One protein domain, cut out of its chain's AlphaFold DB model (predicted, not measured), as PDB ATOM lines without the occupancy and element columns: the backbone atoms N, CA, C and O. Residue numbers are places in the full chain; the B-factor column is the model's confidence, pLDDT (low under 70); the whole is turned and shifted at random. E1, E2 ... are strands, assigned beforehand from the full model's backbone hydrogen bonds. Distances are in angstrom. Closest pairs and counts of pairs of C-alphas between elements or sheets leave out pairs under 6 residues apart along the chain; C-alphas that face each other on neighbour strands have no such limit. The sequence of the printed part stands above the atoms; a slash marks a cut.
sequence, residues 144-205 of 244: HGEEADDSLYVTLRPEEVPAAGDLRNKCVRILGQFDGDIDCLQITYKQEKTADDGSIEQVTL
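Overview. This is residues 144 to 205 of the 244 residues of an uncharacterized protein of Rhizobium sp. Leaf383 (UniProt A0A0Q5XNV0). Little regular structure is present: a short three-stranded sheet and the loops that join its strands make a compact body, and a tail, residues 194 to 205, sticks out from it. The printed part has 62 residues, with no named helix and strands E1, E2 and E3 along the chain, which is also their order in the sheet, all parallel. The class is all strand, with 14 residues in named elements; the whole is loose, radius of gyration of the C-alphas 14.4 A, and spans 45 by 27 by 20 A.

Along the chain. E1 is residues 153 to 156, 10.0 A long, from C-alpha 153 at (-18.801, 27.735, -9.608). E2 is residues 171 to 175, 13.3 A. E3 is residues 186 to 190, 13.4 A, ending at C-alpha 190 at (-20.127, 33.093, -22.407).

Arrangement. E1 and E2 are parallel at 24 degrees, with N 154 and O 171 2.9 A apart, within hydrogen-bond range. E2 and E3 are parallel at 20 degrees, with N 172 and O 186 2.8 A apart, also within range. E1 and E3 are edge strands.

Size, cuts and confidence. The C-alphas farthest apart, of Gly 165 and Leu 205, are 46.2 A apart. The printed part has no cut. The link E1 to E2 is long, with 14 residues. Residues 193 to 205 have pLDDT under 70.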
ATOM      1  N   HIS A 144     -24.183  29.640 -12.051       85.25
ATOM      2  CA  HIS A 144     -23.243  30.750 -11.942       85.25
ATOM      3  C   HIS A 144     -23.920  32.074 -11.554       85.25
ATOM      4  O   HIS A 144     -24.645  32.669 -12.358       85.25
ATOM      5  N   GLY A 145     -23.551  32.602 -10.389       80.69
ATOM      6  CA  GLY A 145     -24.031  33.888  -9.858       80.69
ATOM      7  C   GLY A 145     -24.909  33.753  -8.612       80.69
ATOM      8  O   GLY A 145     -25.179  34.756  -7.938       80.69
ATOM      9  N   GLU A 146     -25.288  32.517  -8.280       80.81
ATOM     10  CA  GLU A 146     -25.931  32.144  -7.016       80.81
ATOM     11  C   GLU A 146     -24.917  31.961  -5.880       80.81
ATOM     12  O   GLU A 146     -25.302  31.880  -4.715       80.81
ATOM     13  N   GLU A 147     -23.627  31.936  -6.213       75.38
ATOM     14  CA  GLU A 147     -22.557  31.631  -5.271       75.38
ATOM     15  C   GLU A 147     -22.447  32.665  -4.151       75.38
ATOM     16  O   GLU A 147     -22.521  33.880  -4.379       75.38
ATOM     17  N   ALA A 148     -22.194  32.164  -2.941       71.12
ATOM     18  CA  ALA A 148     -21.650  32.974  -1.858       71.12
ATOM     19  C   ALA A 148     -20.124  33.135  -1.989       71.12
ATOM     20  O   ALA A 148     -19.582  34.141  -1.533       71.12
ATOM     21  N   ASP A 149     -19.453  32.160  -2.614       74.25
ATOM     22  CA  ASP A 149     -18.011  32.114  -2.854       74.25
ATOM     23  C   ASP A 149     -17.663  31.314  -4.127       74.25
ATOM     24  O   ASP A 149     -18.499  30.619  -4.694       74.25
ATOM     25  N   ASP A 150     -16.407  31.366  -4.569       71.44
ATOM     26  CA  ASP A 150     -15.944  30.674  -5.784       71.44
ATOM     27  C   ASP A 150     -15.563  29.196  -5.526       71.44
ATOM     28  O   ASP A 150     -14.663  28.627  -6.165       71.44
ATOM     29  N   SER A 151     -16.193  28.543  -4.539       80.81
ATOM     30  CA  SER A 151     -15.860  27.161  -4.168       80.81
ATOM     31  C   SER A 151     -16.310  26.150  -5.223       80.81
ATOM     32  O   SER A 151     -15.499  25.299  -5.603       80.81
ATOM     33  N   LEU A 152     -17.542  26.268  -5.730       86.44
ATOM     34  CA  LEU A 152     -18.132  25.329  -6.689       86.44
ATOM     35  C   LEU A 152     -18.217  25.899  -8.105       86.44
ATOM     36  O   LEU A 152     -17.779  25.231  -9.037       86.44
ATOM     37  N   TYR A 153     -18.734  27.113  -8.288       89.19
ATOM     38  CA  TYR A 153     -18.801  27.735  -9.608       89.19
ATOM     39  C   TYR A 153     -17.775  28.851  -9.711       89.19
ATOM     40  O   TYR A 153     -17.719  29.737  -8.866       89.19
ATOM     41  N   VAL A 154     -16.992  28.841 -10.784       90.88
ATOM     42  CA  VAL A 154     -15.948  29.841 -11.021       90.88
ATOM     43  C   VAL A 154     -16.147  30.453 -12.392       90.88
ATOM     44  O   VAL A 154     -16.475  29.762 -13.356       90.88
ATOM     45  N   THR A 155     -15.984  31.769 -12.480       92.25
ATOM     46  CA  THR A 155     -15.961  32.482 -13.759       92.25
ATOM     47  C   THR A 155     -14.551  32.983 -14.011       92.25
ATOM     48  O   THR A 155     -14.016  33.693 -13.171       92.25
ATOM     49  N   LEU A 156     -13.977  32.605 -15.149       93.06
ATOM     50  CA  LEU A 156     -12.613  32.943 -15.544       93.06
ATOM     51  C   LEU A 156     -12.618  33.555 -16.942       93.06
ATOM     52  O   LEU A 156     -13.446  33.207 -17.785       93.06
ATOM     53  N   ARG A 157     -11.659  34.426 -17.218       93.62
ATOM     54  CA  ARG A 157     -11.253  34.789 -18.576       93.62
ATOM     55  C   ARG A 157     -10.259  33.747 -19.116       93.62
ATOM     56  O   ARG A 157      -9.584  33.093 -18.317       93.62
ATOM     57  N   PRO A 158     -10.134  33.572 -20.445       93.31
ATOM     58  CA  PRO A 158      -9.203  32.609 -21.042       93.31
ATOM     59  C   PRO A 158      -7.764  32.718 -20.516       93.31
ATOM     60  O   PRO A 158      -7.111  31.706 -20.269       93.31
ATOM     61  N   GLU A 159      -7.281  33.939 -20.288       93.25
ATOM     62  CA  GLU A 159      -5.947  34.233 -19.763       93.25
ATOM     63  C   GLU A 159      -5.753  33.862 -18.283       93.25
ATOM     64  O   GLU A 159      -4.618  33.701 -17.838       93.25
ATOM     65  N   GLU A 160      -6.838  33.693 -17.523       93.56
ATOM     66  CA  GLU A 160      -6.803  33.344 -16.097       93.56
ATOM     67  C   GLU A 160      -6.751  31.826 -15.876       93.56
ATOM     68  O   GLU A 160      -6.266  31.369 -14.840       93.56
ATOM     69  N   VAL A 161      -7.199  31.035 -16.860       91.81
ATOM     70  CA  VAL A 161      -7.276  29.566 -16.768       91.81
ATOM     71  C   VAL A 161      -5.946  28.922 -16.360       91.81
ATOM     72  O   VAL A 161      -5.961  28.109 -15.434       91.81
ATOM     73  N   PRO A 162      -4.781  29.281 -16.944       89.62
ATOM     74  CA  PRO A 162      -3.513  28.646 -16.582       89.62
ATOM     75  C   PRO A 162      -3.089  28.882 -15.124       89.62
ATOM     76  O   PRO A 162      -2.289  28.118 -14.588       89.62
ATOM     77  N   ALA A 163      -3.603  29.936 -14.484       90.50
ATOM     78  CA  ALA A 163      -3.271  30.319 -13.113       90.50
ATOM     79  C   ALA A 163      -4.351  29.929 -12.085       90.50
ATOM     80  O   ALA A 163      -4.140  30.111 -10.887       90.50
ATOM     81  N   ALA A 164      -5.492  29.383 -12.524       86.75
ATOM     82  CA  ALA A 164      -6.677  29.171 -11.689       86.75
ATOM     83  C   ALA A 164      -6.570  28.006 -10.679       86.75
ATOM     84  O   ALA A 164      -7.448  27.843  -9.830       86.75
ATOM     85  N   GLY A 165      -5.497  27.211 -10.731       88.31
ATOM     86  CA  GLY A 165      -5.289  26.069  -9.837       88.31
ATOM     87  C   GLY A 165      -6.115  24.834 -10.222       88.31
ATOM     88  O   GLY A 165      -6.335  24.575 -11.401       88.31
ATOM     89  N   ASP A 166      -6.528  24.031  -9.232       92.12
ATOM     90  CA  ASP A 166      -7.288  22.788  -9.456       92.12
ATOM     91  C   ASP A 166      -8.776  23.077  -9.721       92.12
ATOM     92  O   ASP A 166      -9.492  23.588  -8.854       92.12
ATOM     93  N   LEU A 167      -9.239  22.721 -10.923       94.44
ATOM     94  CA  LEU A 167     -10.605  22.958 -11.399       94.44
ATOM     95  C   LEU A 167     -11.489  21.697 -11.417       94.44
ATOM     96  O   LEU A 167     -12.689  21.810 -11.671       94.44
ATOM     97  N   ARG A 168     -10.949  20.520 -11.068       94.00
ATOM     98  CA  ARG A 168     -11.602  19.207 -11.264       94.00
ATOM     99  C   ARG A 168     -13.001  19.091 -10.668       94.00
ATOM    100  O   ARG A 168     -13.887  18.500 -11.271       94.00
ATOM    101  N   ASN A 169     -13.208  19.678  -9.493       92.69
ATOM    102  CA  ASN A 169     -14.474  19.618  -8.756       92.69
ATOM    103  C   ASN A 169     -15.279  20.925  -8.849       92.69
ATOM    104  O   ASN A 169     -16.020  21.255  -7.925       92.69
ATOM    105  N   LYS A 170     -15.100  21.689  -9.931       91.94
ATOM    106  CA  LYS A 170     -15.752  22.986 -10.134       91.94
ATOM    107  C   LYS A 170     -16.576  23.009 -11.419       91.94
ATOM    108  O   LYS A 170     -16.258  22.330 -12.393       91.94
ATOM    109  N   CYS A 171     -17.620  23.825 -11.422       92.62
ATOM    110  CA  CYS A 171     -18.338  24.262 -12.611       92.62
ATOM    111  C   CYS A 171     -17.661  25.539 -13.125       92.62
ATOM    112  O   CYS A 171     -17.637  26.559 -12.435       92.62
ATOM    113  N   VAL A 172     -17.073  25.498 -14.316       93.19
ATOM    114  CA  VAL A 172     -16.253  26.584 -14.863       93.19
ATOM    115  C   VAL A 172     -17.013  27.308 -15.969       93.19
ATOM    116  O   VAL A 172     -17.522  26.698 -16.910       93.19
ATOM    117  N   ARG A 173     -17.061  28.638 -15.884       93.25
ATOM    118  CA  ARG A 173     -17.536  29.517 -16.953       93.25
ATOM    119  C   ARG A 173     -16.380  30.330 -17.506       93.25
ATOM    120  O   ARG A 173     -15.790  31.112 -16.769       93.25
ATOM    121  N   ILE A 174     -16.115  30.195 -18.799       93.38
ATOM    122  CA  ILE A 174     -15.115  30.981 -19.518       93.38
ATOM    123  C   ILE A 174     -15.789  32.187 -20.180       93.38
ATOM    124  O   ILE A 174     -16.754  32.032 -20.934       93.38
ATOM    125  N   LEU A 175     -15.282  33.388 -19.899       92.81
ATOM    126  CA  LEU A 175     -15.693  34.639 -20.535       92.81
ATOM    127  C   LEU A 175     -14.891  34.880 -21.819       92.81
ATOM    128  O   LEU A 175     -13.879  35.572 -21.808       92.81
ATOM    129  N   GLY A 176     -15.327  34.273 -22.919       88.75
ATOM    130  CA  GLY A 176     -14.623  34.268 -24.203       88.75
ATOM    131  C   GLY A 176     -14.422  32.849 -24.719       88.75
ATOM    132  O   GLY A 176     -15.157  31.941 -24.337       88.75
ATOM    133  N   GLN A 177     -13.433  32.654 -25.588       86.19
ATOM    134  CA  GLN A 177     -13.057  31.343 -26.114       86.19
ATOM    135  C   GLN A 177     -11.722  30.896 -25.511       86.19
ATOM    136  O   GLN A 177     -10.806  31.700 -25.360       86.19
ATOM    137  N   PHE A 178     -11.622  29.615 -25.162       88.69
ATOM    138  CA  PHE A 178     -10.404  28.994 -24.649       88.69
ATOM    139  C   PHE A 178     -10.221  27.639 -25.334       88.69
ATOM    140  O   PHE A 178     -11.099  26.783 -25.225       88.69
ATOM    141  N   ASP A 179      -9.094  27.470 -26.025       84.31
ATOM    142  CA  ASP A 179      -8.810  26.319 -26.894       84.31
ATOM    143  C   ASP A 179      -7.983  25.220 -26.187       84.31
ATOM    144  O   ASP A 179      -7.220  24.493 -26.821       84.31
ATOM    145  N   GLY A 180      -8.105  25.107 -24.862       85.00
ATOM    146  CA  GLY A 180      -7.439  24.082 -24.057       85.00
ATOM    147  C   GLY A 180      -8.418  23.206 -23.279       85.00
ATOM    148  O   GLY A 180      -9.567  23.585 -23.050       85.00
ATOM    149  N   ASP A 181      -7.934  22.053 -22.827       88.00
ATOM    150  CA  ASP A 181      -8.708  21.153 -21.973       88.00
ATOM    151  C   ASP A 181      -8.726  21.656 -20.525       88.00
ATOM    152  O   ASP A 181      -7.691  22.015 -19.955       88.00
ATOM    153  N   ILE A 182      -9.912  21.646 -19.918       92.38
ATOM    154  CA  ILE A 182     -10.111  21.961 -18.503       92.38
ATOM    155  C   ILE A 182     -10.731  20.738 -17.829       92.38
ATOM    156  O   ILE A 182     -11.889  20.407 -18.083       92.38
ATOM    157  N   ASP A 183      -9.970  20.088 -16.949       93.56
ATOM    158  CA  ASP A 183     -10.499  19.046 -16.066       93.56
ATOM    159  C   ASP A 183     -11.410  19.705 -15.022       93.56
ATOM    160  O   ASP A 183     -10.937  20.427 -14.143       93.56
ATOM    161  N   CYS A 184     -12.723  19.529 -15.176       94.38
ATOM    162  CA  CYS A 184     -13.763  20.138 -14.349       94.38
ATOM    163  C   CYS A 184     -15.072  19.333 -14.415       94.38
ATOM    164  O   CYS A 184     -15.226  18.441 -15.251       94.38
ATOM    165  N   LEU A 185     -16.041  19.653 -13.548       92.44
ATOM    166  CA  LEU A 185     -17.351  18.979 -13.534       92.44
ATOM    167  C   LEU A 185     -18.228  19.397 -14.717       92.44
ATOM    168  O   LEU A 185     -18.997  18.596 -15.247       92.44
ATOM    169  N   GLN A 186     -18.138  20.670 -15.098       92.38
ATOM    170  CA  GLN A 186     -18.897  21.270 -16.186       92.38
ATOM    171  C   GLN A 186     -18.142  22.490 -16.710       92.38
ATOM    172  O   GLN A 186     -17.692  23.313 -15.916       92.38
ATOM    173  N   ILE A 187     -18.085  22.653 -18.032       92.06
ATOM    174  CA  ILE A 187     -17.571  23.858 -18.689       92.06
ATOM    175  C   ILE A 187     -18.691  24.578 -19.447       92.06
ATOM    176  O   ILE A 187     -19.515  23.953 -20.115       92.06
ATOM    177  N   THR A 188     -18.735  25.904 -19.340       91.88
ATOM    178  CA  THR A 188     -19.638  26.766 -20.111       91.88
ATOM    179  C   THR A 188     -18.879  27.955 -20.682       91.88
ATOM    180  O   THR A 188     -17.988  28.497 -20.034       91.88
ATOM    181  N   TYR A 189     -19.244  28.390 -21.885       91.38
ATOM    182  CA  TYR A 189     -18.656  29.565 -22.526       91.38
ATOM    183  C   TYR A 189     -19.695  30.676 -22.610       91.38
ATOM    184  O   TYR A 189     -20.853  30.436 -22.961       91.38
ATOM    185  N   LYS A 190     -19.289  31.902 -22.288       89.62
ATOM    186  CA  LYS A 190     -20.127  33.093 -22.407       89.62
ATOM    187  C   LYS A 190     -19.312  34.203 -23.053       89.62
ATOM    188  O   LYS A 190     -18.243  34.535 -22.563       89.62
ATOM    189  N   GLN A 191     -19.825  34.794 -24.126       85.06
ATOM    190  CA  GLN A 191     -19.206  35.986 -24.704       85.06
ATOM    191  C   GLN A 191     -19.341  37.162 -23.732       85.06
ATOM    192  O   GLN A 191     -20.395  37.346 -23.108       85.06
ATOM    193  N   GLU A 192     -18.282  37.956 -23.590       73.00
ATOM    194  CA  GLU A 192     -18.393  39.220 -22.873       73.00
ATOM    195  C   GLU A 192     -19.256  40.187 -23.666       73.00
ATOM    196  O   GLU A 192     -19.036  40.416 -24.853       73.00
ATOM    197  N   LYS A 193     -20.237  40.782 -22.992       64.69
ATOM    198  CA  LYS A 193     -20.962  41.909 -23.562       64.69
ATOM    199  C   LYS A 193     -20.038  43.121 -23.521       64.69
ATOM    200  O   LYS A 193     -19.746  43.632 -22.442       64.69
ATOM    201  N   THR A 194     -19.573  43.577 -24.677       52.56
ATOM    202  CA  THR A 194     -18.957  44.901 -24.801       52.56
ATOM    203  C   THR A 194     -20.002  45.979 -24.514       52.56
ATOM    204  O   THR A 194     -21.184  45.779 -24.780       52.56
ATOM    205  N   ALA A 195     -19.586  47.134 -23.987       53.00
ATOM    206  CA  ALA A 195     -20.476  48.254 -23.644       53.00
ATOM    207  C   ALA A 195     -21.325  48.791 -24.824       53.00
ATOM    208  O   ALA A 195     -22.252  49.561 -24.600       53.00
ATOM    209  N   ASP A 196     -21.026  48.358 -26.051       48.19
ATOM    210  CA  ASP A 196     -21.757  48.667 -27.286       48.19
ATOM    211  C   ASP A 196     -22.937  47.709 -27.570       48.19
ATOM    212  O   ASP A 196     -23.735  47.946 -28.468       48.19
ATOM    213  N   ASP A 197     -23.130  46.664 -26.757       44.75
ATOM    214  CA  ASP A 197     -24.280  45.735 -26.831       44.75
ATOM    215  C   ASP A 197     -25.581  46.359 -26.255       44.75
ATOM    216  O   ASP A 197     -26.537  45.670 -25.894       44.75
ATOM    217  N   GLY A 198     -25.596  47.692 -26.111       42.91
ATOM    218  CA  GLY A 198     -26.729  48.508 -25.668       42.91
ATOM    219  C   GLY A 198     -27.792  48.723 -26.746       42.91
ATOM    220  O   GLY A 198     -28.918  49.099 -26.421       42.91
ATOM    221  N   SER A 199     -27.489  48.421 -28.009       39.38
ATOM    222  CA  SER A 199     -28.526  48.067 -28.965       39.38
ATOM    223  C   SER A 199     -28.730  46.562 -28.874       39.38
ATOM    224  O   SER A 199     -28.133  45.793 -29.623       39.38
ATOM    225  N   ILE A 200     -29.658  46.133 -28.014       44.16
ATOM    226  CA  ILE A 200     -30.542  45.067 -28.479       44.16
ATOM    227  C   ILE A 200     -31.073  45.658 -29.780       44.16
ATOM    228  O   ILE A 200     -31.852  46.612 -29.724       44.16
ATOM    229  N   GLU A 201     -30.569  45.215 -30.941       39.62
ATOM    230  CA  GLU A 201     -31.344  45.371 -32.160       39.62
ATOM    231  C   GLU A 201     -32.679  44.800 -31.749       39.62
ATOM    232  O   GLU A 201     -32.807  43.606 -31.462       39.62
ATOM    233  N   GLN A 202     -33.642  45.695 -31.549       39.34
ATOM    234  CA  GLN A 202     -35.012  45.305 -31.441       39.34
ATOM    235  C   GLN A 202     -35.198  44.588 -32.762       39.34
ATOM    236  O   GLN A 202     -35.290  45.229 -33.812       39.34
ATOM    237  N   VAL A 203     -35.125  43.254 -32.722       44.06
ATOM    238  CA  VAL A 203     -35.604  42.412 -33.794       44.06
ATOM    239  C   VAL A 203     -37.082  42.711 -33.748       44.06
ATOM    240  O   VAL A 203     -37.877  42.064 -33.072       44.06
ATOM    241  N   THR A 204     -37.423  43.816 -34.396       45.03
ATOM    242  CA  THR A 204     -38.729  44.056 -34.925       45.03
ATOM    243  C   THR A 204     -38.845  42.852 -35.829       45.03
ATOM    244  O   THR A 204     -38.226  42.799 -36.892       45.03
ATOM    245  N   LEU A 205     -39.511  41.809 -35.335       46.56
ATOM    246  CA  LEU A 205     -40.175  40.860 -36.198       46.56
ATOM    247  C   LEU A 205     -41.104  41.748 -37.024       46.56
ATOM    248  O   LEU A 205     -42.248  41.983 -36.648       46.56
TER     249      LEU A 205